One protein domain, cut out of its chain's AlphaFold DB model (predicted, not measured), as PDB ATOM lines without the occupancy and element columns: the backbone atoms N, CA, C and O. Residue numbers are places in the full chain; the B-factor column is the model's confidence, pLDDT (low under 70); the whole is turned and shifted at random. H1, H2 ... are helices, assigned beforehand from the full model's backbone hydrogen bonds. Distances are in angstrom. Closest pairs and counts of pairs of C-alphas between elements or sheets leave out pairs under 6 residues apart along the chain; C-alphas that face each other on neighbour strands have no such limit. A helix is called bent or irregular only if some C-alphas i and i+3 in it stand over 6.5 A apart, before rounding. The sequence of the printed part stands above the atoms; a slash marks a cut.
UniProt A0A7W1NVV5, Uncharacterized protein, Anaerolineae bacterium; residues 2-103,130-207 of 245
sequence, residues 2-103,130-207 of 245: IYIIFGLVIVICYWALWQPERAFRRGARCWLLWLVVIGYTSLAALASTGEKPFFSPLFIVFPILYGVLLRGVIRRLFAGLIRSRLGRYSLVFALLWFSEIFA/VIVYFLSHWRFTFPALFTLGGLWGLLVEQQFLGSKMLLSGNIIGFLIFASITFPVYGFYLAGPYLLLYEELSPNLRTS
ATOM      1  N   ILE A   2      11.530 -80.669  11.460       51.44
ATOM      2  CA  ILE A   2      10.868 -81.053  12.728       51.44
ATOM      3  C   ILE A   2       9.507 -81.764  12.533       51.44
ATOM      4  O   ILE A   2       9.242 -82.773  13.175       51.44
ATOM      5  N   TYR A   3       8.678 -81.326  11.583       51.25
ATOM      6  CA  TYR A   3       7.340 -81.905  11.343       51.25
ATOM      7  C   TYR A   3       7.358 -83.348  10.817       51.25
ATOM      8  O   TYR A   3       6.459 -84.134  11.104       51.25
ATOM      9  N   ILE A   4       8.413 -83.707  10.079       56.81
ATOM     10  CA  ILE A   4       8.612 -85.071   9.576       56.81
ATOM     11  C   ILE A   4       8.898 -86.008  10.755       56.81
ATOM     12  O   ILE A   4       8.391 -87.121  10.774       56.81
ATOM     13  N   ILE A   5       9.635 -85.536  11.767       60.78
ATOM     14  CA  ILE A   5       9.991 -86.315  12.961       60.78
ATOM     15  C   ILE A   5       8.742 -86.637  13.796       60.78
ATOM     16  O   ILE A   5       8.579 -87.779  14.220       60.78
ATOM     17  N   PHE A   6       7.820 -85.684  13.974       64.62
ATOM     18  CA  PHE A   6       6.587 -85.916  14.738       64.62
ATOM     19  C   PHE A   6       5.581 -86.822  14.004       64.62
ATOM     20  O   PHE A   6       5.040 -87.753  14.599       64.62
ATOM     21  N   GLY A   7       5.386 -86.642  12.691       68.88
ATOM     22  CA  GLY A   7       4.552 -87.551  11.890       68.88
ATOM     23  C   GLY A   7       5.099 -88.986  11.838       68.88
ATOM     24  O   GLY A   7       4.332 -89.951  11.890       68.88
ATOM     25  N   LEU A   8       6.428 -89.142  11.819       76.81
ATOM     26  CA  LEU A   8       7.101 -90.445  11.862       76.81
ATOM     27  C   LEU A   8       6.780 -91.216  13.149       76.81
ATOM     28  O   LEU A   8       6.704 -92.440  13.130       76.81
ATOM     29  N   VAL A   9       6.555 -90.518  14.263       79.06
ATOM     30  CA  VAL A   9       6.284 -91.137  15.570       79.06
ATOM     31  C   VAL A   9       4.921 -91.802  15.587       79.06
ATOM     32  O   VAL A   9       4.814 -92.936  16.045       79.06
ATOM     33  N   ILE A  10       3.907 -91.159  15.002       81.12
ATOM     34  CA  ILE A  10       2.587 -91.772  14.808       81.12
ATOM     35  C   ILE A  10       2.748 -93.078  14.025       81.12
ATOM     36  O   ILE A  10       2.261 -94.117  14.466       81.12
ATOM     37  N   VAL A  11       3.486 -93.051  12.910       82.94
ATOM     38  CA  VAL A  11       3.711 -94.232  12.062       82.94
ATOM     39  C   VAL A  11       4.483 -95.325  12.804       82.94
ATOM     40  O   VAL A  11       4.075 -96.486  12.767       82.94
ATOM     41  N   ILE A  12       5.560 -94.975  13.513       83.31
ATOM     42  CA  ILE A  12       6.371 -95.922  14.289       83.31
ATOM     43  C   ILE A  12       5.530 -96.568  15.387       83.31
ATOM     44  O   ILE A  12       5.511 -97.795  15.485       83.31
ATOM     45  N   CYS A  13       4.820 -95.776  16.192       82.62
ATOM     46  CA  CYS A  13       3.966 -96.282  17.262       82.62
ATOM     47  C   CYS A  13       2.863 -97.181  16.699       82.62
ATOM     48  O   CYS A  13       2.672 -98.295  17.187       82.62
ATOM     49  N   TYR A  14       2.192 -96.743  15.633       83.44
ATOM     50  CA  TYR A  14       1.131 -97.500  14.981       83.44
ATOM     51  C   TYR A  14       1.631 -98.841  14.440       83.44
ATOM     52  O   TYR A  14       1.032 -99.881  14.706       83.44
ATOM     53  N   TRP A  15       2.759 -98.841  13.730       84.12
ATOM     54  CA  TRP A  15       3.348-100.045  13.148       84.12
ATOM     55  C   TRP A  15       3.902-101.001  14.207       84.12
ATOM     56  O   TRP A  15       3.636-102.208  14.162       84.12
ATOM     57  N   ALA A  16       4.653-100.478  15.181       80.06
ATOM     58  CA  ALA A  16       5.283-101.284  16.221       80.06
ATOM     59  C   ALA A  16       4.241-101.983  17.103       80.06
ATOM     60  O   ALA A  16       4.456-103.130  17.500       80.06
ATOM     61  N   LEU A  17       3.104-101.325  17.358       82.38
ATOM     62  CA  LEU A  17       2.061-101.783  18.276       82.38
ATOM     63  C   LEU A  17       0.806-102.322  17.573       82.38
ATOM     64  O   LEU A  17      -0.125-102.760  18.247       82.38
ATOM     65  N   TRP A  18       0.801-102.393  16.233       81.31
ATOM     66  CA  TRP A  18      -0.303-102.941  15.429       81.31
ATOM     67  C   TRP A  18      -0.761-104.331  15.901       81.31
ATOM     68  O   TRP A  18      -1.945-104.660  15.865       81.31
ATOM     69  N   GLN A  19       0.185-105.145  16.377       77.06
ATOM     70  CA  GLN A  19      -0.062-106.448  16.996       77.06
ATOM     71  C   GLN A  19       0.609-106.485  18.374       77.06
ATOM     72  O   GLN A  19       1.772-106.892  18.462       77.06
ATOM     73  N   PRO A  20      -0.103-106.085  19.443       72.75
ATOM     74  CA  PRO A  20       0.450-105.988  20.796       72.75
ATOM     75  C   PRO A  20       1.122-107.281  21.268       72.75
ATOM     76  O   PRO A  20       2.242-107.256  21.765       72.75
ATOM     77  N   GLU A  21       0.505-108.432  20.985       70.69
ATOM     78  CA  GLU A  21       1.041-109.770  21.284       70.69
ATOM     79  C   GLU A  21       2.441-110.021  20.696       70.69
ATOM     80  O   GLU A  21       3.244-110.774  21.252       70.69
ATOM     81  N   ARG A  22       2.739-109.413  19.540       70.81
ATOM     82  CA  ARG A  22       4.057-109.484  18.898       70.81
ATOM     83  C   ARG A  22       4.990-108.398  19.424       70.81
ATOM     84  O   ARG A  22       6.181-108.655  19.548       70.81
ATOM     85  N   ALA A  23       4.458-107.223  19.753       66.88
ATOM     86  CA  ALA A  23       5.216-106.104  20.306       66.88
ATOM     87  C   ALA A  23       5.748-106.368  21.724       66.88
ATOM     88  O   ALA A  23       6.754-105.789  22.115       66.88
ATOM     89  N   PHE A  24       5.115-107.263  22.489       71.12
ATOM     90  CA  PHE A  24       5.611-107.681  23.805       71.12
ATOM     91  C   PHE A  24       6.794-108.662  23.738       71.12
ATOM     92  O   PHE A  24       7.409-108.952  24.765       71.12
ATOM     93  N   ARG A  25       7.143-109.176  22.550       66.50
ATOM     94  CA  ARG A  25       8.324-110.031  22.358       66.50
ATOM     95  C   ARG A  25       9.525-109.158  22.012       66.50
ATOM     96  O   ARG A  25       9.446-108.338  21.103       66.50
ATOM     97  N   ARG A  26      10.656-109.366  22.699       60.31
ATOM     98  CA  ARG A  26      11.918-108.672  22.390       60.31
ATOM     99  C   ARG A  26      12.296-108.932  20.926       60.31
ATOM    100  O   ARG A  26      12.547-110.070  20.545       60.31
ATOM    101  N   GLY A  27      12.305-107.879  20.113       65.25
ATOM    102  CA  GLY A  27      12.602-107.928  18.681       65.25
ATOM    103  C   GLY A  27      12.702-106.525  18.077       65.25
ATOM    104  O   GLY A  27      12.592-105.530  18.792       65.25
ATOM    105  N   ALA A  28      12.885-106.428  16.756       61.97
ATOM    106  CA  ALA A  28      13.115-105.157  16.050       61.97
ATOM    107  C   ALA A  28      12.043-104.075  16.319       61.97
ATOM    108  O   ALA A  28      12.358-102.890  16.388       61.97
ATOM    109  N   ARG A  29      10.780-104.470  16.548       74.00
ATOM    110  CA  ARG A  29       9.677-103.540  16.860       74.00
ATOM    111  C   ARG A  29       9.843-102.835  18.211       74.00
ATOM    112  O   ARG A  29       9.534-101.653  18.308       74.00
ATOM    113  N   CYS A  30      10.369-103.522  19.230       76.19
ATOM    114  CA  CYS A  30      10.653-102.911  20.534       76.19
ATOM    115  C   CYS A  30      11.765-101.860  20.442       76.19
ATOM    116  O   CYS A  30      11.713-100.860  21.149       76.19
ATOM    117  N   TRP A  31      12.762-102.074  19.579       80.38
ATOM    118  CA  TRP A  31      13.875-101.136  19.409       80.38
ATOM    119  C   TRP A  31      13.427 -99.797  18.825       80.38
ATOM    120  O   TRP A  31      13.876 -98.756  19.291       80.38
ATOM    121  N   LEU A  32      12.483 -99.798  17.879       84.94
ATOM    122  CA  LEU A  32      11.912 -98.545  17.372       84.94
ATOM    123  C   LEU A  32      11.162 -97.761  18.458       84.94
ATOM    124  O   LEU A  32      11.229 -96.537  18.478       84.94
ATOM    125  N   LEU A  33      10.489 -98.446  19.387       86.25
ATOM    126  CA  LEU A  33       9.840 -97.783  20.523       86.25
ATOM    127  C   LEU A  33      10.864 -97.161  21.478       86.25
ATOM    128  O   LEU A  33      10.626 -96.067  21.979       86.25
ATOM    129  N   TRP A  34      12.020 -97.800  21.682       87.25
ATOM    130  CA  TRP A  34      13.125 -97.190  22.426       87.25
ATOM    131  C   TRP A  34      13.657 -95.926  21.751       87.25
ATOM    132  O   TRP A  34      13.937 -94.960  22.453       87.25
ATOM    133  N   LEU A  35      13.743 -95.887  20.418       87.31
ATOM    134  CA  LEU A  35      14.127 -94.665  19.701       87.31
ATOM    135  C   LEU A  35      13.128 -93.526  19.937       87.31
ATOM    136  O   LEU A  35      13.550 -92.396  20.165       87.31
ATOM    137  N   VAL A  36      11.821 -93.819  19.943       87.88
ATOM    138  CA  VAL A  36      10.787 -92.827  20.294       87.88
ATOM    139  C   VAL A  36      10.979 -92.339  21.731       87.88
ATOM    140  O   VAL A  36      11.024 -91.135  21.964       87.88
ATOM    141  N   VAL A  37      11.154 -93.258  22.686       89.56
ATOM    142  CA  VAL A  37      11.377 -92.921  24.103       89.56
ATOM    143  C   VAL A  37      12.603 -92.029  24.273       89.56
ATOM    144  O   VAL A  37      12.499 -90.973  24.894       89.56
ATOM    145  N   ILE A  38      13.744 -92.421  23.705       89.62
ATOM    146  CA  ILE A  38      14.994 -91.663  23.801       89.62
ATOM    147  C   ILE A  38      14.815 -90.292  23.152       89.62
ATOM    148  O   ILE A  38      15.096 -89.290  23.796       89.62
ATOM    149  N   GLY A  39      14.277 -90.226  21.931       87.19
ATOM    150  CA  GLY A  39      14.098 -88.965  21.211       87.19
ATOM    151  C   GLY A  39      13.250 -87.946  21.977       87.19
ATOM    152  O   GLY A  39      13.663 -86.800  22.130       87.19
ATOM    153  N   TYR A  40      12.101 -88.362  22.515       86.25
ATOM    154  CA  TYR A  40      11.209 -87.464  23.261       86.25
ATOM    155  C   TYR A  40      11.736 -87.126  24.654       86.25
ATOM    156  O   TYR A  40      11.548 -86.002  25.115       86.25
ATOM    157  N   THR A  41      12.431 -88.057  25.313       87.88
ATOM    158  CA  THR A  41      13.071 -87.779  26.607       87.88
ATOM    159  C   THR A  41      14.225 -86.796  26.438       87.88
ATOM    160  O   THR A  41      14.335 -85.848  27.207       87.88
ATOM    161  N   SER A  42      15.054 -86.971  25.406       86.25
ATOM    162  CA  SER A  42      16.119 -86.027  25.064       86.25
ATOM    163  C   SER A  42      15.556 -84.658  24.692       86.25
ATOM    164  O   SER A  42      16.101 -83.653  25.133       86.25
ATOM    165  N   LEU A  43      14.451 -84.602  23.939       82.69
ATOM    166  CA  LEU A  43      13.782 -83.340  23.619       82.69
ATOM    167  C   LEU A  43      13.284 -82.628  24.883       82.69
ATOM    168  O   LEU A  43      13.555 -81.443  25.047       82.69
ATOM    169  N   ALA A  44      12.609 -83.345  25.786       84.12
ATOM    170  CA  ALA A  44      12.137 -82.785  27.050       84.12
ATOM    171  C   ALA A  44      13.303 -82.323  27.942       84.12
ATOM    172  O   ALA A  44      13.245 -81.245  28.526       84.12
ATOM    173  N   ALA A  45      14.396 -83.091  28.004       85.12
ATOM    174  CA  ALA A  45      15.595 -82.714  28.750       85.12
ATOM    175  C   ALA A  45      16.245 -81.442  28.184       85.12
ATOM    176  O   ALA A  45      16.566 -80.530  28.941       85.12
ATOM    177  N   LEU A  46      16.383 -81.339  26.859       83.75
ATOM    178  CA  LEU A  46      16.895 -80.131  26.206       83.75
ATOM    179  C   LEU A  46      15.969 -78.929  26.424       83.75
ATOM    180  O   LEU A  46      16.440 -77.823  26.669       83.75
ATOM    181  N   ALA A  47      14.653 -79.136  26.364       81.38
ATOM    182  CA  ALA A  47      13.691 -78.071  26.609       81.38
ATOM    183  C   ALA A  47      13.665 -77.626  28.078       81.38
ATOM    184  O   ALA A  47      13.411 -76.458  28.352       81.38
ATOM    185  N   SER A  48      13.978 -78.521  29.022       80.50
ATOM    186  CA  SER A  48      14.007 -78.203  30.456       80.50
ATOM    187  C   SER A  48      15.073 -77.176  30.845       80.50
ATOM    188  O   SER A  48      14.944 -76.537  31.885       80.50
ATOM    189  N   THR A  49      16.101 -76.980  30.013       78.88
ATOM    190  CA  THR A  49      17.133 -75.951  30.225       78.88
ATOM    191  C   THR A  49      16.841 -74.645  29.477       78.88
ATOM    192  O   THR A  49      17.674 -73.743  29.492       78.88
ATOM    193  N   GLY A  50      15.713 -74.557  28.763       73.06
ATOM    194  CA  GLY A  50      15.293 -73.356  28.039       73.06
ATOM    195  C   GLY A  50      14.497 -72.376  28.906       73.06
ATOM    196  O   GLY A  50      14.058 -72.705  30.003       73.06
ATOM    197  N   GLU A  51      14.263 -71.166  28.386       70.25
ATOM    198  CA  GLU A  51      13.481 -70.117  29.073       70.25
ATOM    199  C   GLU A  51      12.025 -70.526  29.350       70.25
ATOM    200  O   GLU A  51      11.403 -70.037  30.292       70.25
ATOM    201  N   LYS A  52      11.479 -71.424  28.522       72.44
ATOM    202  CA  LYS A  52      10.167 -72.042  28.711       72.44
ATOM    203  C   LYS A  52      10.335 -73.561  28.685       72.44
ATOM    204  O   LYS A  52      10.593 -74.095  27.603       72.44
ATOM    205  N   PRO A  53      10.225 -74.246  29.836       75.81
ATOM    206  CA  PRO A  53      10.290 -75.698  29.857       75.81
ATOM    207  C   PRO A  53       9.157 -76.312  29.020       75.81
ATOM    208  O   PRO A  53       8.081 -75.728  28.896       75.81
ATOM    209  N   PHE A  54       9.422 -77.479  28.425       81.12
ATOM    210  CA  PHE A  54       8.457 -78.214  27.604       81.12
ATOM    211  C   PHE A  54       8.589 -79.728  27.830       81.12
ATOM    212  O   PHE A  54       9.421 -80.414  27.231       81.12
ATOM    213  N   PHE A  55       7.754 -80.238  28.724       84.75
ATOM    214  CA  PHE A  55       7.647 -81.610  29.201       84.75
ATOM    215  C   PHE A  55       6.472 -82.364  28.582       84.75
ATOM    216  O   PHE A  55       6.487 -83.595  28.606       84.75
ATOM    217  N   SER A  56       5.515 -81.686  27.939       78.81
ATOM    218  CA  SER A  56       4.419 -82.324  27.194       78.81
ATOM    219  C   SER A  56       4.836 -83.439  26.207       78.81
ATOM    220  O   SER A  56       4.082 -84.400  26.038       78.81
ATOM    221  N   PRO A  57       6.036 -83.443  25.588       79.75
ATOM    222  CA  PRO A  57       6.531 -84.601  24.836       79.75
ATOM    223  C   PRO A  57       6.501 -85.929  25.631       79.75
ATOM    224  O   PRO A  57       6.311 -87.007  25.060       79.75
ATOM    225  N   LEU A  58       6.638 -85.881  26.960       88.38
ATOM    226  CA  LEU A  58       6.642 -87.057  27.831       88.38
ATOM    227  C   LEU A  58       5.273 -87.746  27.942       88.38
ATOM    228  O   LEU A  58       5.236 -88.934  28.277       88.38
ATOM    229  N   PHE A  59       4.173 -87.085  27.557       87.00
ATOM    230  CA  PHE A  59       2.857 -87.724  27.433       87.00
ATOM    231  C   PHE A  59       2.850 -88.901  26.447       87.00
ATOM    232  O   PHE A  59       2.032 -89.807  26.581       87.00
ATOM    233  N   ILE A  60       3.761 -88.919  25.470       86.62
ATOM    234  CA  ILE A  60       3.905 -90.021  24.505       86.62
ATOM    235  C   ILE A  60       4.810 -91.116  25.079       86.62
ATOM    236  O   ILE A  60       4.552 -92.309  24.918       86.62
ATOM    237  N   VAL A  61       5.868 -90.716  25.786       90.00
ATOM    238  CA  VAL A  61       6.872 -91.620  26.365       90.00
ATOM    239  C   VAL A  61       6.282 -92.462  27.487       90.00
ATOM    240  O   VAL A  61       6.440 -93.683  27.509       90.00
ATOM    241  N   PHE A  62       5.592 -91.814  28.420       91.69
ATOM    242  CA  PHE A  62       5.065 -92.439  29.624       91.69
ATOM    243  C   PHE A  62       4.184 -93.681  29.357       91.69
ATOM    244  O   PHE A  62       4.465 -94.740  29.928       91.69
ATOM    245  N   PRO A  63       3.188 -93.646  28.451       90.19
ATOM    246  CA  PRO A  63       2.385 -94.816  28.098       90.19
ATOM    247  C   PRO A  63       3.140 -95.915  27.358       90.19
ATOM    248  O   PRO A  63       2.818 -97.091  27.541       90.19
ATOM    249  N   ILE A  64       4.178 -95.585  26.589       89.56
ATOM    250  CA  ILE A  64       5.067 -96.599  26.004       89.56
ATOM    251  C   ILE A  64       5.859 -97.300  27.117       89.56
ATOM    252  O   ILE A  64       5.976 -98.531  27.118       89.56
ATOM    253  N   LEU A  65       6.356 -96.538  28.097       90.69
ATOM    254  CA  LEU A  65       7.069 -97.086  29.247       90.69
ATOM    255  C   LEU A  65       6.173 -98.029  30.049       90.69
ATOM    256  O   LEU A  65       6.524 -99.198  30.193       90.69
ATOM    257  N   TYR A  66       5.012 -97.579  30.532       91.12
ATOM    258  CA  TYR A  66       4.186 -98.435  31.390       91.12
ATOM    259  C   TYR A  66       3.443 -99.533  30.611       91.12
ATOM    260  O   TYR A  66       3.270-100.643  31.116       91.12
ATOM    261  N   GLY A  67       3.005 -99.251  29.381       85.44
ATOM    262  CA  GLY A  67       2.166-100.147  28.586       85.44
ATOM    263  C   GLY A  67       2.945-101.214  27.824       85.44
ATOM    264  O   GLY A  67       2.374-102.249  27.485       85.44
ATOM    265  N   VAL A  68       4.244-101.001  27.573       86.38
ATOM    266  CA  VAL A  68       5.067-101.905  26.753       86.38
ATOM    267  C   VAL A  68       6.370-102.279  27.454       86.38
ATOM    268  O   VAL A  68       6.595-103.457  27.723       86.38
ATOM    269  N   LEU A  69       7.224-101.303  27.768       86.81
ATOM    270  CA  LEU A  69       8.620-101.568  28.151       86.81
ATOM    271  C   LEU A  69       8.765-102.080  29.592       86.81
ATOM    272  O   LEU A  69       9.485-103.045  29.843       86.81
ATOM    273  N   LEU A  70       8.040-101.478  30.535       89.25
ATOM    274  CA  LEU A  70       8.014-101.830  31.960       89.25
ATOM    275  C   LEU A  70       6.777-102.647  32.345       89.25
ATOM    276  O   LEU A  70       6.608-103.029  33.505       89.25
ATOM    277  N   ARG A  71       5.934-102.969  31.366       88.81
ATOM    278  CA  ARG A  71       4.668-103.681  31.530       88.81
ATOM    279  C   ARG A  71       4.777-104.916  32.421       88.81
ATOM    280  O   ARG A  71       4.011-105.073  33.365       88.81
ATOM    281  N   GLY A  72       5.750-105.790  32.154       87.88
ATOM    282  CA  GLY A  72       5.946-107.020  32.931       87.88
ATOM    283  C   GLY A  72       6.375-106.776  34.384       87.88
ATOM    284  O   GLY A  72       6.092-107.594  35.255       87.88
ATOM    285  N   VAL A  73       7.043-105.657  34.675       90.25
ATOM    286  CA  VAL A  73       7.391-105.257  36.048       90.25
ATOM    287  C   VAL A  73       6.148-104.730  36.760       90.25
ATOM    288  O   VAL A  73       5.799-105.242  37.819       90.25
ATOM    289  N   ILE A  74       5.430-103.792  36.139       90.81
ATOM    290  CA  ILE A  74       4.207-103.191  36.690       90.81
ATOM    291  C   ILE A  74       3.162-104.271  36.979       90.81
ATOM    292  O   ILE A  74       2.617-104.334  38.076       90.81
ATOM    293  N   ARG A  75       2.935-105.191  36.036       90.62
ATOM    294  CA  ARG A  75       1.971-106.284  36.210       90.62
ATOM    295  C   ARG A  75       2.331-107.229  37.355       90.62
ATOM    296  O   ARG A  75       1.428-107.742  38.003       90.62
ATOM    297  N   ARG A  76       3.622-107.447  37.626       92.38
ATOM    298  CA  ARG A  76       4.065-108.244  38.781       92.38
ATOM    299  C   ARG A  76       3.838-107.502  40.095       92.38
ATOM    300  O   ARG A  76       3.285-108.091  41.016       92.38
ATOM    301  N   LEU A  77       4.209-106.224  40.160       93.19
ATOM    302  CA  LEU A  77       4.049-105.400  41.364       93.19
ATOM    303  C   LEU A  77       2.575-105.190  41.735       93.19
ATOM    304  O   LEU A  77       2.215-105.247  42.906       93.19
ATOM    305  N   PHE A  78       1.709-105.008  40.738       93.44
ATOM    306  CA  PHE A  78       0.290-104.703  40.929       93.44
ATOM    307  C   PHE A  78      -0.638-105.874  40.587       93.44
ATOM    308  O   PHE A  78      -1.825-105.673  40.325       93.44
ATOM    309  N   ALA A  79      -0.126-107.109  40.616       89.44
ATOM    310  CA  ALA A  79      -0.883-108.306  40.245       89.44
ATOM    311  C   ALA A  79      -2.206-108.436  41.021       89.44
ATOM    312  O   ALA A  79      -3.228-108.812  40.447       89.44
ATOM    313  N   GLY A  80      -2.204-108.089  42.315       88.25
ATOM    314  CA  GLY A  80      -3.406-108.088  43.151       88.25
ATOM    315  C   GLY A  80      -4.458-107.072  42.692       88.25
ATOM    316  O   GLY A  80      -5.628-107.423  42.548       88.25
ATOM    317  N   LEU A  81      -4.041-105.838  42.385       88.69
ATOM    318  CA  LEU A  81      -4.948-104.777  41.933       88.69
ATOM    319  C   LEU A  81      -5.578-105.117  40.581       88.69
ATOM    320  O   LEU A  81      -6.795-105.014  40.426       88.69
ATOM    321  N   ILE A  82      -4.765-105.586  39.631       91.44
ATOM    322  CA  ILE A  82      -5.177-105.865  38.247       91.44
ATOM    323  C   ILE A  82      -6.291-106.924  38.168       91.44
ATOM    324  O   ILE A  82      -7.135-106.876  37.269       91.44
ATOM    325  N   ARG A  83      -6.364-107.852  39.131       88.94
ATOM    326  CA  ARG A  83      -7.422-108.879  39.171       88.94
ATOM    327  C   ARG A  83      -8.811-108.289  39.417       88.94
ATOM    328  O   ARG A  83      -9.793-108.755  38.836       88.94
ATOM    329  N   SER A  84      -8.908-107.245  40.232       91.94
ATOM    330  CA  SER A  84     -10.184-106.621  40.590       91.94
ATOM    331  C   SER A  84     -10.566-105.494  39.624       91.94
ATOM    332  O   SER A  84      -9.706-104.808  39.075       91.94
ATOM    333  N   ARG A  85     -11.872-105.256  39.428       90.25
ATOM    334  CA  ARG A  85     -12.347-104.109  38.628       90.25
ATOM    335  C   ARG A  85     -11.898-102.777  39.231       90.25
ATOM    336  O   ARG A  85     -11.404-101.927  38.498       90.25
ATOM    337  N   LEU A  86     -12.031-102.631  40.551       94.00
ATOM    338  CA  LEU A  86     -11.627-101.421  41.266       94.00
ATOM    339  C   LEU A  86     -10.121-101.177  41.145       94.00
ATOM    340  O   LEU A  86      -9.715-100.071  40.833       94.00
ATOM    341  N   GLY A  87      -9.290-102.210  41.304       95.00
ATOM    342  CA  GLY A  87      -7.843-102.061  41.180       95.00
ATOM    343  C   GLY A  87      -7.384-101.746  39.754       95.00
ATOM    344  O   GLY A  87      -6.482-100.928  39.590       95.00
ATOM    345  N   ARG A  88      -8.034-102.296  38.713       94.12
ATOM    346  CA  ARG A  88      -7.804-101.846  37.325       94.12
ATOM    347  C   ARG A  88      -8.168-100.378  37.148       94.12
ATOM    348  O   ARG A  88      -7.382 -99.638  36.571       94.12
ATOM    349  N   TYR A  89      -9.321 -99.960  37.669       96.12
ATOM    350  CA  TYR A  89      -9.734 -98.561  37.646       96.12
ATOM    351  C   TYR A  89      -8.715 -97.652  38.342       96.12
ATOM    352  O   TYR A  89      -8.230 -96.716  37.719       96.12
ATOM    353  N   SER A  90      -8.327 -97.962  39.581       96.50
ATOM    354  CA  SER A  90      -7.363 -97.168  40.348       96.50
ATOM    355  C   SER A  90      -6.009 -97.077  39.651       96.50
ATOM    356  O   SER A  90      -5.404 -96.011  39.645       96.50
ATOM    357  N   LEU A  91      -5.548 -98.166  39.028       95.19
ATOM    358  CA  LEU A  91      -4.293 -98.178  38.281       95.19
ATOM    359  C   LEU A  91      -4.372 -97.302  37.024       95.19
ATOM    360  O   LEU A  91      -3.473 -96.505  36.782       95.19
ATOM    361  N   VAL A  92      -5.448 -97.421  36.242       95.44
ATOM    362  CA  VAL A  92      -5.658 -96.589  35.044       95.44
ATOM    363  C   VAL A  92      -5.798 -95.117  35.422       95.44
ATOM    364  O   VAL A  92      -5.144 -94.279  34.810       95.44
ATOM    365  N   PHE A  93      -6.583 -94.810  36.456       96.81
ATOM    366  CA  PHE A  93      -6.709 -93.463  37.003       96.81
ATOM    367  C   PHE A  93      -5.348 -92.899  37.408       96.81
ATOM    368  O   PHE A  93      -4.975 -91.837  36.925       96.81
ATOM    369  N   ALA A  94      -4.582 -93.623  38.227       95.31
ATOM    370  CA  ALA A  94      -3.291 -93.152  38.712       95.31
ATOM    371  C   ALA A  94      -2.305 -92.888  37.567       95.31
ATOM    372  O   ALA A  94      -1.601 -91.887  37.597       95.31
ATOM    373  N   LEU A  95      -2.269 -93.749  36.546       94.12
ATOM    374  CA  LEU A  95      -1.386 -93.569  35.393       94.12
ATOM    375  C   LEU A  95      -1.797 -92.367  34.535       94.12
ATOM    376  O   LEU A  95      -0.946 -91.570  34.154       94.12
ATOM    377  N   LEU A  96      -3.086 -92.218  34.233       94.00
ATOM    378  CA  LEU A  96      -3.558 -91.089  33.431       94.00
ATOM    379  C   LEU A  96      -3.410 -89.772  34.194       94.00
ATOM    380  O   LEU A  96      -2.853 -88.822  33.656       94.00
ATOM    381  N   TRP A  97      -3.811 -89.737  35.463       94.81
ATOM    382  CA  TRP A  97      -3.657 -88.558  36.309       94.81
ATOM    383  C   TRP A  97      -2.184 -88.192  36.514       94.81
ATOM    384  O   TRP A  97      -1.838 -87.024  36.428       94.81
ATOM    385  N   PHE A  98      -1.286 -89.169  36.692       92.56
ATOM    386  CA  PHE A  98       0.155 -88.899  36.761       92.56
ATOM    387  C   PHE A  98       0.684 -88.242  35.484       92.56
ATOM    388  O   PHE A  98       1.563 -87.390  35.565       92.56
ATOM    389  N   SER A  99       0.158 -88.612  34.309       91.25
ATOM    390  CA  SER A  99       0.598 -87.987  33.060       91.25
ATOM    391  C   SER A  99       0.327 -86.480  33.032       91.25
ATOM    392  O   SER A  99       1.118 -85.749  32.444       91.25
ATOM    393  N   GLU A 100      -0.684 -86.000  33.762       90.06
ATOM    394  CA  GLU A 100      -1.004 -84.571  33.846       90.06
ATOM    395  C   GLU A 100       0.099 -83.733  34.490       90.06
ATOM    396  O   GLU A 100       0.216 -82.545  34.207       90.06
ATOM    397  N   ILE A 101       0.986 -84.351  35.278       89.50
ATOM    398  CA  ILE A 101       2.158 -83.660  35.827       89.50
ATOM    399  C   ILE A 101       2.977 -83.019  34.702       89.50
ATOM    400  O   ILE A 101       3.519 -81.937  34.896       89.50
ATOM    401  N   PHE A 102       3.055 -83.635  33.518       88.88
ATOM    402  CA  PHE A 102       3.818 -83.073  32.405       88.88
ATOM    403  C   PHE A 102       3.191 -81.784  31.855       88.88
ATOM    404  O   PHE A 102       3.926 -80.832  31.613       88.88
ATOM    405  N   ALA A 103       1.861 -81.722  31.720       84.31
ATOM    406  CA  ALA A 103       1.168 -80.487  31.337       84.31
ATOM    407  C   ALA A 103       1.278 -79.434  32.442       84.31
ATOM    408  O   ALA A 103       1.584 -78.273  32.179       84.31
ATOM    409  N   VAL A 130     -14.596 -94.406  31.989       96.75
ATOM    410  CA  VAL A 130     -14.937 -94.722  30.594       96.75
ATOM    411  C   VAL A 130     -14.021 -95.811  30.055       96.75
ATOM    412  O   VAL A 130     -14.504 -96.824  29.553       96.75
ATOM    413  N   ILE A 131     -12.707 -95.641  30.195       95.25
ATOM    414  CA  ILE A 131     -11.723 -96.589  29.666       95.25
ATOM    415  C   ILE A 131     -11.934 -97.975  30.276       95.25
ATOM    416  O   ILE A 131     -12.112 -98.952  29.550       95.25
ATOM    417  N   VAL A 132     -11.968 -98.084  31.604       93.94
ATOM    418  CA  VAL A 132     -12.098 -99.385  32.274       93.94
ATOM    419  C   VAL A 132     -13.446-100.024  31.968       93.94
ATOM    420  O   VAL A 132     -13.493-101.234  31.729       93.94
ATOM    421  N   TYR A 133     -14.530 -99.244  31.924       94.25
ATOM    422  CA  TYR A 133     -15.845 -99.747  31.546       94.25
ATOM    423  C   TYR A 133     -15.824-100.306  30.122       94.25
ATOM    424  O   TYR A 133     -16.087-101.492  29.936       94.25
ATOM    425  N   PHE A 134     -15.456 -99.505  29.122       94.50
ATOM    426  CA  PHE A 134     -15.517 -99.931  27.724       94.50
ATOM    427  C   PHE A 134     -14.578-101.096  27.434       94.50
ATOM    428  O   PHE A 134     -15.009-102.081  26.833       94.50
ATOM    429  N   LEU A 135     -13.332-101.035  27.907       91.94
ATOM    430  CA  LEU A 135     -12.373-102.110  27.672       91.94
ATOM    431  C   LEU A 135     -12.734-103.407  28.414       91.94
ATOM    432  O   LEU A 135     -12.281-104.469  28.010       91.94
ATOM    433  N   SER A 136     -13.549-103.349  29.475       90.62
ATOM    434  CA  SER A 136     -14.050-104.552  30.162       90.62
ATOM    435  C   SER A 136     -15.301-105.154  29.514       90.62
ATOM    436  O   SER A 136     -15.669-106.274  29.861       90.62
ATOM    437  N   HIS A 137     -15.985-104.427  28.623       91.12
ATOM    438  CA  HIS A 137     -17.253-104.860  28.018       91.12
ATOM    439  C   HIS A 137     -17.129-105.203  26.531       91.12
ATOM    440  O   HIS A 137     -17.848-106.080  26.042       91.12
ATOM    441  N   TRP A 138     -16.214-104.547  25.817       91.94
ATOM    442  CA  TRP A 138     -16.024-104.725  24.384       91.94
ATOM    443  C   TRP A 138     -14.581-105.034  24.019       91.94
ATOM    444  O   TRP A 138     -13.631-104.558  24.636       91.94
ATOM    445  N   ARG A 139     -14.432-105.809  22.947       89.94
ATOM    446  CA  ARG A 139     -13.140-106.097  22.345       89.94
ATOM    447  C   ARG A 139     -12.745-104.961  21.414       89.94
ATOM    448  O   ARG A 139     -13.426-104.685  20.425       89.94
ATOM    449  N   PHE A 140     -11.591-104.374  21.692       89.62
ATOM    450  CA  PHE A 140     -10.959-103.369  20.853       89.62
ATOM    451  C   PHE A 140      -9.629-103.877  20.304       89.62
ATOM    452  O   PHE A 140      -9.036-104.815  20.836       89.62
ATOM    453  N   THR A 141      -9.158-103.252  19.230       88.75
ATOM    454  CA  THR A 141      -7.787-103.421  18.748       88.75
ATOM    455  C   THR A 141      -6.971-102.191  19.127       88.75
ATOM    456  O   THR A 141      -7.513-101.088  19.218       88.75
ATOM    457  N   PHE A 142      -5.658-102.365  19.321       89.44
ATOM    458  CA  PHE A 142      -4.758-101.235  19.575       89.44
ATOM    459  C   PHE A 142      -4.898-100.132  18.510       89.44
ATOM    460  O   PHE A 142      -5.113 -98.988  18.904       89.44
ATOM    461  N   PRO A 143      -4.854-100.435  17.192       90.50
ATOM    462  CA  PRO A 143      -4.950 -99.399  16.169       90.50
ATOM    463  C   PRO A 143      -6.240 -98.593  16.271       90.50
ATOM    464  O   PRO A 143      -6.208 -97.373  16.180       90.50
ATOM    465  N   ALA A 144      -7.366 -99.262  16.531       90.94
ATOM    466  CA  ALA A 144      -8.645 -98.578  16.636       90.94
ATOM    467  C   ALA A 144      -8.707 -97.654  17.861       90.94
ATOM    468  O   ALA A 144      -9.199 -96.537  17.739       90.94
ATOM    469  N   LEU A 145      -8.182 -98.079  19.018       93.38
ATOM    470  CA  LEU A 145      -8.117 -97.224  20.213       93.38
ATOM    471  C   LEU A 145      -7.157 -96.053  20.030       93.38
ATOM    472  O   LEU A 145      -7.504 -94.929  20.374       93.38
ATOM    473  N   PHE A 146      -5.975 -96.307  19.468       93.75
ATOM    474  CA  PHE A 146      -4.977 -95.274  19.228       93.75
ATOM    475  C   PHE A 146      -5.498 -94.218  18.249       93.75
ATOM    476  O   PHE A 146      -5.397 -93.024  18.513       93.75
ATOM    477  N   THR A 147      -6.136 -94.644  17.155       92.69
ATOM    478  CA  THR A 147      -6.751 -93.722  16.196       92.69
ATOM    479  C   THR A 147      -7.937 -92.979  16.793       92.69
ATOM    480  O   THR A 147      -8.036 -91.770  16.610       92.69
ATOM    481  N   LEU A 148      -8.826 -93.664  17.515       95.00
ATOM    482  CA  LEU A 148     -10.000 -93.028  18.112       95.00
ATOM    483  C   LEU A 148      -9.604 -91.982  19.153       95.00
ATOM    484  O   LEU A 148     -10.134 -90.877  19.121       95.00
ATOM    485  N   GLY A 149      -8.657 -92.313  20.033       94.88
ATOM    486  CA  GLY A 149      -8.127 -91.380  21.020       94.88
ATOM    487  C   GLY A 149      -7.439 -90.197  20.352       94.88
ATOM    488  O   GLY A 149      -7.745 -89.056  20.674       94.88
ATOM    489  N   GLY A 150      -6.588 -90.451  19.355       93.62
ATOM    490  CA  GLY A 150      -5.897 -89.388  18.632       93.62
ATOM    491  C   GLY A 150      -6.859 -88.432  17.935       93.62
ATOM    492  O   GLY A 150      -6.766 -87.226  18.136       93.62
ATOM    493  N   LEU A 151      -7.832 -88.956  17.179       93.25
ATOM    494  CA  LEU A 151      -8.869 -88.146  16.531       93.25
ATOM    495  C   LEU A 151      -9.718 -87.379  17.543       93.25
ATOM    496  O   LEU A 151     -10.031 -86.218  17.303       93.25
ATOM    497  N   TRP A 152     -10.078 -88.011  18.662       94.06
ATOM    498  CA  TRP A 152     -10.781 -87.336  19.746       94.06
ATOM    499  C   TRP A 152      -9.983 -86.130  20.243       94.06
ATOM    500  O   TRP A 152     -10.504 -85.020  20.199       94.06
ATOM    501  N   GLY A 153      -8.701 -86.316  20.572       91.62
ATOM    502  CA  GLY A 153      -7.800 -85.235  20.963       91.62
ATOM    503  C   GLY A 153      -7.751 -84.101  19.942       91.62
ATOM    504  O   GLY A 153      -7.951 -82.950  20.300       91.62
ATOM    505  N   LEU A 154      -7.585 -84.406  18.648       91.56
ATOM    506  CA  LEU A 154      -7.560 -83.373  17.600       91.56
ATOM    507  C   LEU A 154      -8.824 -82.510  17.550       91.56
ATOM    508  O   LEU A 154      -8.758 -81.352  17.133       91.56
ATOM    509  N   LEU A 155      -9.963 -83.095  17.917       89.62
ATOM    510  CA  LEU A 155     -11.254 -82.432  17.869       89.62
ATOM    511  C   LEU A 155     -11.529 -81.632  19.135       89.62
ATOM    512  O   LEU A 155     -12.020 -80.519  19.018       89.62
ATOM    513  N   VAL A 156     -11.238 -82.162  20.325       85.94
ATOM    514  CA  VAL A 156     -11.665 -81.519  21.581       85.94
ATOM    515  C   VAL A 156     -10.591 -80.648  22.230       85.94
ATOM    516  O   VAL A 156     -10.929 -79.734  22.983       85.94
ATOM    517  N   GLU A 157      -9.317 -80.903  21.936       84.69
ATOM    518  CA  GLU A 157      -8.208 -80.294  22.663       84.69
ATOM    519  C   GLU A 157      -8.161 -78.766  22.512       84.69
ATOM    520  O   GLU A 157      -8.466 -78.213  21.447       84.69
ATOM    521  N   GLN A 158      -7.781 -78.085  23.602       79.81
ATOM    522  CA  GLN A 158      -7.668 -76.619  23.693       79.81
ATOM    523  C   GLN A 158      -8.892 -75.878  23.121       79.81
ATOM    524  O   GLN A 158      -8.780 -74.958  22.308       79.81
ATOM    525  N   GLN A 159     -10.095 -76.290  23.536       83.00
ATOM    526  CA  GLN A 159     -11.360 -75.710  23.066       83.00
ATOM    527  C   GLN A 159     -11.508 -75.778  21.537       83.00
ATOM    528  O   GLN A 159     -11.789 -74.765  20.879       83.00
ATOM    529  N   PHE A 160     -11.339 -76.974  20.974       86.62
ATOM    530  CA  PHE A 160     -11.475 -77.231  19.538       86.62
ATOM    531  C   PHE A 160     -10.435 -76.487  18.683       86.62
ATOM    532  O   PHE A 160     -10.737 -76.063  17.562       86.62
ATOM    533  N   LEU A 161      -9.210 -76.299  19.191       88.38
ATOM    534  CA  LEU A 161      -8.168 -75.553  18.476       88.38
ATOM    535  C   LEU A 161      -7.859 -76.178  17.111       88.38
ATOM    536  O   LEU A 161      -7.805 -75.464  16.108       88.38
ATOM    537  N   GLY A 162      -7.732 -77.506  17.050       88.81
ATOM    538  CA  GLY A 162      -7.504 -78.225  15.796       88.81
ATOM    539  C   GLY A 162      -8.612 -77.969  14.769       88.81
ATOM    540  O   GLY A 162      -8.331 -77.657  13.610       88.81
ATOM    541  N   SER A 163      -9.876 -78.002  15.200       88.94
ATOM    542  CA  SER A 163     -11.017 -77.675  14.337       88.94
ATOM    543  C   SER A 163     -10.984 -76.218  13.865       88.94
ATOM    544  O   SER A 163     -11.199 -75.957  12.683       88.94
ATOM    545  N   LYS A 164     -10.657 -75.269  14.752       91.44
ATOM    546  CA  LYS A 164     -10.513 -73.845  14.404       91.44
ATOM    547  C   LYS A 164      -9.399 -73.616  13.376       91.44
ATOM    548  O   LYS A 164      -9.587 -72.842  12.437       91.44
ATOM    549  N   MET A 165      -8.261 -74.302  13.504       92.56
ATOM    550  CA  MET A 165      -7.157 -74.234  12.535       92.56
ATOM    551  C   MET A 165      -7.566 -74.742  11.147       92.56
ATOM    552  O   MET A 165      -7.253 -74.095  10.151       92.56
ATOM    553  N   LEU A 166      -8.305 -75.854  11.066       89.94
ATOM    554  CA  LEU A 166      -8.821 -76.360   9.787       89.94
ATOM    555  C   LEU A 166      -9.812 -75.387   9.140       89.94
ATOM    556  O   LEU A 166      -9.684 -75.081   7.957       89.94
ATOM    557  N   LEU A 167     -10.770 -74.871   9.915       92.62
ATOM    558  CA  LEU A 167     -11.800 -73.952   9.418       92.62
ATOM    559  C   LEU A 167     -11.226 -72.604   8.964       92.62
ATOM    560  O   LEU A 167     -11.763 -71.987   8.050       92.62
ATOM    561  N   SER A 168     -10.125 -72.161   9.573       94.25
ATOM    562  CA  SER A 168      -9.404 -70.942   9.179       94.25
ATOM    563  C   SER A 168      -8.412 -71.152   8.027       94.25
ATOM    564  O   SER A 168      -7.743 -70.205   7.622       94.25
ATOM    565  N   GLY A 169      -8.287 -72.374   7.493       93.12
ATOM    566  CA  GLY A 169      -7.334 -72.697   6.427       93.12
ATOM    567  C   GLY A 169      -5.874 -72.796   6.885       93.12
ATOM    568  O   GLY A 169      -4.979 -72.937   6.051       93.12
ATOM    569  N   ASN A 170      -5.597 -72.771   8.194       92.00
ATOM    570  CA  ASN A 170      -4.251 -72.928   8.747       92.00
ATOM    571  C   ASN A 170      -3.827 -74.409   8.788       92.00
ATOM    572  O   ASN A 170      -3.654 -75.011   9.850       92.00
ATOM    573  N   ILE A 171      -3.653 -75.005   7.607       89.50
ATOM    574  CA  ILE A 171      -3.306 -76.424   7.462       89.50
ATOM    575  C   ILE A 171      -1.940 -76.736   8.074       89.50
ATOM    576  O   ILE A 171      -1.783 -77.769   8.721       89.50
ATOM    577  N   ILE A 172      -0.954 -75.847   7.921       87.75
ATOM    578  CA  ILE A 172       0.384 -76.061   8.491       87.75
ATOM    579  C   ILE A 172       0.297 -76.097  10.019       87.75
ATOM    580  O   ILE A 172       0.769 -77.058  10.618       87.75
ATOM    581  N   GLY A 173      -0.358 -75.114  10.646       87.69
ATOM    582  CA  GLY A 173      -0.570 -75.100  12.094       87.69
ATOM    583  C   GLY A 173      -1.318 -76.339  12.585       87.69
ATOM    584  O   GLY A 173      -0.890 -76.964  13.554       87.69
ATOM    585  N   PHE A 174      -2.361 -76.758  11.860       89.12
ATOM    586  CA  PHE A 174      -3.088 -77.988  12.168       89.12
ATOM    587  C   PHE A 174      -2.187 -79.225  12.126       89.12
ATOM    588  O   PHE A 174      -2.246 -80.043  13.035       89.12
ATOM    589  N   LEU A 175      -1.338 -79.377  11.104       86.50
ATOM    590  CA  LEU A 175      -0.436 -80.528  10.999       86.50
ATOM    591  C   LEU A 175       0.570 -80.570  12.155       86.50
ATOM    592  O   LEU A 175       0.860 -81.648  12.671       86.50
ATOM    593  N   ILE A 176       1.069 -79.410  12.590       83.62
ATOM    594  CA  ILE A 176       1.974 -79.294  13.741       83.62
ATOM    595  C   ILE A 176       1.260 -79.742  15.011       83.62
ATOM    596  O   ILE A 176       1.727 -80.658  15.685       83.62
ATOM    597  N   PHE A 177       0.106 -79.137  15.288       86.00
ATOM    598  CA  PHE A 177      -0.743 -79.488  16.419       86.00
ATOM    599  C   PHE A 177      -1.070 -80.983  16.417       86.00
ATOM    600  O   PHE A 177      -0.834 -81.688  17.398       86.00
ATOM    601  N   ALA A 178      -1.517 -81.507  15.275       87.88
ATOM    602  CA  ALA A 178      -1.940 -82.888  15.159       87.88
ATOM    603  C   ALA A 178      -0.810 -83.887  15.392       87.88
ATOM    604  O   ALA A 178      -1.035 -84.949  15.968       87.88
ATOM    605  N   SER A 179       0.411 -83.536  14.996       83.38
ATOM    606  CA  SER A 179       1.580 -84.393  15.167       83.38
ATOM    607  C   SER A 179       1.956 -84.649  16.636       83.38
ATOM    608  O   SER A 179       2.612 -85.648  16.926       83.38
ATOM    609  N   ILE A 180       1.493 -83.795  17.557       82.38
ATOM    610  CA  ILE A 180       1.704 -83.917  19.006       82.38
ATOM    611  C   ILE A 180       0.427 -84.418  19.684       82.38
ATOM    612  O   ILE A 180       0.443 -85.429  20.381       82.38
ATOM    613  N   THR A 181      -0.700 -83.756  19.433       88.00
ATOM    614  CA  THR A 181      -1.980 -84.055  20.084       88.00
ATOM    615  C   THR A 181      -2.458 -85.471  19.757       88.00
ATOM    616  O   THR A 181      -2.882 -86.210  20.644       88.00
ATOM    617  N   PHE A 182      -2.338 -85.913  18.501       90.81
ATOM    618  CA  PHE A 182      -2.802 -87.243  18.108       90.81
ATOM    619  C   PHE A 182      -2.132 -88.379  18.901       90.81
ATOM    620  O   PHE A 182      -2.855 -89.198  19.468       90.81
ATOM    621  N   PRO A 183      -0.790 -88.489  18.977       88.62
ATOM    622  CA  PRO A 183      -0.169 -89.569  19.738       88.62
ATOM    623  C   PRO A 183      -0.429 -89.467  21.248       88.62
ATOM    624  O   PRO A 183      -0.643 -90.509  21.864       88.62
ATOM    625  N   VAL A 184      -0.483 -88.263  21.834       89.19
ATOM    626  CA  VAL A 184      -0.818 -88.069  23.262       89.19
ATOM    627  C   VAL A 184      -2.172 -88.697  23.588       89.19
ATOM    628  O   VAL A 184      -2.269 -89.637  24.380       89.19
ATOM    629  N   TYR A 185      -3.213 -88.244  22.895       91.44
ATOM    630  CA  TYR A 185      -4.573 -88.699  23.144       91.44
ATOM    631  C   TYR A 185      -4.832 -90.119  22.633       91.44
ATOM    632  O   TYR A 185      -5.618 -90.867  23.218       91.44
ATOM    633  N   GLY A 186      -4.120 -90.552  21.592       93.38
ATOM    634  CA  GLY A 186      -4.122 -91.946  21.162       93.38
ATOM    635  C   GLY A 186      -3.638 -92.875  22.273       93.38
ATOM    636  O   GLY A 186      -4.239 -93.924  22.526       93.38
ATOM    637  N   PHE A 187      -2.595 -92.476  23.000       92.19
ATOM    638  CA  PHE A 187      -2.081 -93.261  24.112       92.19
ATOM    639  C   PHE A 187      -2.880 -93.143  25.414       92.19
ATOM    640  O   PHE A 187      -2.775 -94.059  26.233       92.19
ATOM    641  N   TYR A 188      -3.737 -92.132  25.589       91.50
ATOM    642  CA  TYR A 188      -4.680 -92.099  26.718       91.50
ATOM    643  C   TYR A 188      -5.585 -93.336  26.732       91.50
ATOM    644  O   TYR A 188      -5.875 -93.882  27.792       91.50
ATOM    645  N   LEU A 189      -5.986 -93.827  25.556       93.12
ATOM    646  CA  LEU A 189      -6.795 -95.045  25.434       93.12
ATOM    647  C   LEU A 189      -5.936 -96.291  25.250       93.12
ATOM    648  O   LEU A 189      -6.194 -97.342  25.845       93.12
ATOM    649  N   ALA A 190      -4.914 -96.189  24.401       92.31
ATOM    650  CA  ALA A 190      -4.132 -97.344  24.007       92.31
ATOM    651  C   ALA A 190      -3.169 -97.815  25.107       92.31
ATOM    652  O   ALA A 190      -2.963 -99.018  25.248       92.31
ATOM    653  N   GLY A 191      -2.612 -96.909  25.915       92.31
ATOM    654  CA  GLY A 191      -1.718 -97.249  27.022       92.31
ATOM    655  C   GLY A 191      -2.377 -98.174  28.054       92.31
ATOM    656  O   GLY A 191      -1.868 -99.278  28.281       92.31
ATOM    657  N   PRO A 192      -3.539 -97.805  28.631       93.62
ATOM    658  CA  PRO A 192      -4.285 -98.665  29.550       93.62
ATOM    659  C   PRO A 192      -4.655-100.023  28.945       93.62
ATOM    660  O   PRO A 192      -4.514-101.057  29.599       93.62
ATOM    661  N   TYR A 193      -5.075-100.032  27.675       92.50
ATOM    662  CA  TYR A 193      -5.373-101.263  26.947       92.50
ATOM    663  C   TYR A 193      -4.149-102.178  26.829       92.50
ATOM    664  O   TYR A 193      -4.250-103.375  27.090       92.50
ATOM    665  N   LEU A 194      -2.980-101.632  26.478       91.12
ATOM    666  CA  LEU A 194      -1.744-102.410  26.385       91.12
ATOM    667  C   LEU A 194      -1.353-102.992  27.746       91.12
ATOM    668  O   LEU A 194      -0.998-104.169  27.834       91.12
ATOM    669  N   LEU A 195      -1.469-102.210  28.822       92.19
ATOM    670  CA  LEU A 195      -1.152-102.664  30.176       92.19
ATOM    671  C   LEU A 195      -2.038-103.837  30.628       92.19
ATOM    672  O   LEU A 195      -1.532-104.791  31.222       92.19
ATOM    673  N   LEU A 196      -3.333-103.780  30.315       90.94
ATOM    674  CA  LEU A 196      -4.366-104.705  30.798       90.94
ATOM    675  C   LEU A 196      -4.831-105.718  29.737       90.94
ATOM    676  O   LEU A 196      -5.893-106.323  29.869       90.94
ATOM    677  N   TYR A 197      -4.054-105.886  28.666       87.19
ATOM    678  CA  TYR A 197      -4.444-106.676  27.501       87.19
ATOM    679  C   TYR A 197      -4.939-108.095  27.846       87.19
ATOM    680  O   TYR A 197      -5.978-108.506  27.334       87.19
ATOM    681  N   GLU A 198      -4.269-108.846  28.728       84.75
ATOM    682  CA  GLU A 198      -4.683-110.221  29.051       84.75
ATOM    683  C   GLU A 198      -5.984-110.282  29.860       84.75
ATOM    684  O   GLU A 198      -6.777-111.198  29.656       84.75
ATOM    685  N   GLU A 199      -6.240-109.319  30.748       86.44
ATOM    686  CA  GLU A 199      -7.473-109.275  31.548       86.44
ATOM    687  C   GLU A 199      -8.700-108.878  30.728       86.44
ATOM    688  O   GLU A 199      -9.830-109.128  31.151       86.44
ATOM    689  N   LEU A 200      -8.485-108.229  29.583       79.25
ATOM    690  CA  LEU A 200      -9.533-107.582  28.798       79.25
ATOM    691  C   LEU A 200      -9.777-108.270  27.439       79.25
ATOM    692  O   LEU A 200     -10.773-107.987  26.788       79.25
ATOM    693  N   SER A 201      -8.910-109.183  26.981       63.41
ATOM    694  CA  SER A 201      -8.930-109.688  25.591       63.41
ATOM    695  C   SER A 201      -9.693-111.003  25.291       63.41
ATOM    696  O   SER A 201     -10.210-111.098  24.175       63.41
ATOM    697  N   PRO A 202      -9.859-112.028  26.163       57.81
ATOM    698  CA  PRO A 202     -10.176-113.352  25.605       57.81
ATOM    699  C   PRO A 202     -11.603-113.559  25.063       57.81
ATOM    700  O   PRO A 202     -11.747-114.287  24.091       57.81
ATOM    701  N   ASN A 203     -12.651-112.940  25.633       64.75
ATOM    702  CA  ASN A 203     -14.053-113.327  25.353       64.75
ATOM    703  C   ASN A 203     -15.064-112.158  25.316       64.75
ATOM    704  O   ASN A 203     -16.231-112.320  25.676       64.75
ATOM    705  N   LEU A 204     -14.635-110.956  24.920       79.31
ATOM    706  CA  LEU A 204     -15.520-109.784  24.889       79.31
ATOM    707  C   LEU A 204     -16.292-109.631  23.572       79.31
ATOM    708  O   LEU A 204     -15.890-110.121  22.516       79.31
ATOM    709  N   ARG A 205     -17.412-108.905  23.649       83.62
ATOM    710  CA  ARG A 205     -18.303-108.630  22.514       83.62
ATOM    711  C   ARG A 205     -17.652-107.662  21.529       83.62
ATOM    712  O   ARG A 205     -16.891-106.786  21.926       83.62
ATOM    713  N   THR A 206     -18.017-107.760  20.257       87.50
ATOM    714  CA  THR A 206     -17.695-106.758  19.232       87.50
ATOM    715  C   THR A 206     -18.979-106.086  18.752       87.50
ATOM    716  O   THR A 206     -20.018-106.726  18.610       87.50
ATOM    717  N   SER A 207     -18.936-104.776  18.517       88.00
ATOM    718  CA  SER A 207     -20.042-104.015  17.928       88.00
ATOM    719  C   SER A 207     -19.505-102.850  17.107       88.00
ATOM    720  O   SER A 207     -18.518-102.228  17.484       88.00
TER     721      SER A 207
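Overview. This is residues 2 to 103 and 130 to 207 of the 245 residues of an uncharacterized protein of Anaerolineae bacterium (UniProt A0A7W1NVV5). A bundle of helices is built round the long H10, which runs through the middle with H1, H4 and H9a packed on it, while H3 packs on H1 and H4, and H7 packs on H4. At one end H9b, the second arm of the bent helix H9, turns across the first part of H10; the short H2, H5, H6 and H11 lie at the other end. The printed part has 180 residues with eleven named helices, H1 to H11 in chain order, and no named strand: the class is all helix. It is compact, with a radius of gyration of the C-alphas of 16.5 A, and spans 46 by 36 by 30 A.

Arrangement. H1, residues 2 to 17, touches the hub H10, residues 171 to 195, at a shallow tilt of 26 degrees, the same way, with residues 3 to 10 alone; the closest C-alphas, of Phe 6 and Ser 179, are 5.3 A apart. H2, residues 20 to 23, is near H3, residues 28 to 48. H3 and H4, residues 58 to 69, form a helical hairpin at a shallow tilt of 31 degrees, closest at C-alphas 37 and 61, 5.2 A. H4 touches H10, closest at C-alphas 67 and 195, 4.5 A. H5, residues 71 to 77, is near H4, and H6, residues 79 to 83, touches H7, residues 85 to 103, only at the corner. H7 touches H8, residues 130 to 137, closest at C-alphas 89 and 132, 5.9 A. H9, residues 142 to 167, was assigned as one helix by its hydrogen bonds but is bent, with C-alphas 155 and 158 9.0 A apart. Its arm H9a, residues 142 to 155, touches H10 at a steep tilt of 43 degrees, opposite ways, closest at C-alphas 150 and 182, 3.8 A. Its arm H9b, residues 158 to 167, is irregular, with C-alphas 159 and 162 8.6 A apart. H11, residues 197 to 200, is near H10. Every O i to N i+4 pair is within hydrogen-bond range in H5, H8 and H9a, against 11 of 12 in H1, 16 of 17 in H3, 6 of 8 in H4, 11 of 15 in H7, 4 of 6 in H9b, 17 of 21 in H10 and 0 of 1 in H6, where 0 of 2 O i to N i+3 pairs are; H2 and H11 are too short.

Along the chain. H1 begins at C-alpha 2 (10.868, -81.053, 12.728). H3 measures 30.6 A, H7 28.2 A and H10 34.8 A, with a kink of 38 degrees near residue 189. H11 ends at C-alpha 200 (-9.533, -107.582, 28.798).

Size, cuts and confidence. The C-alphas farthest apart, of Glu 51 and Asn 203, are 51.4 A apart. Residues 104 to 129 are not printed; C-alphas 103 and 130 are 21.5 A apart across the cut. No link printed whole is long. Confidence is under 70 at residues 2 to 7, 23, 25 to 28 and 201 to 203.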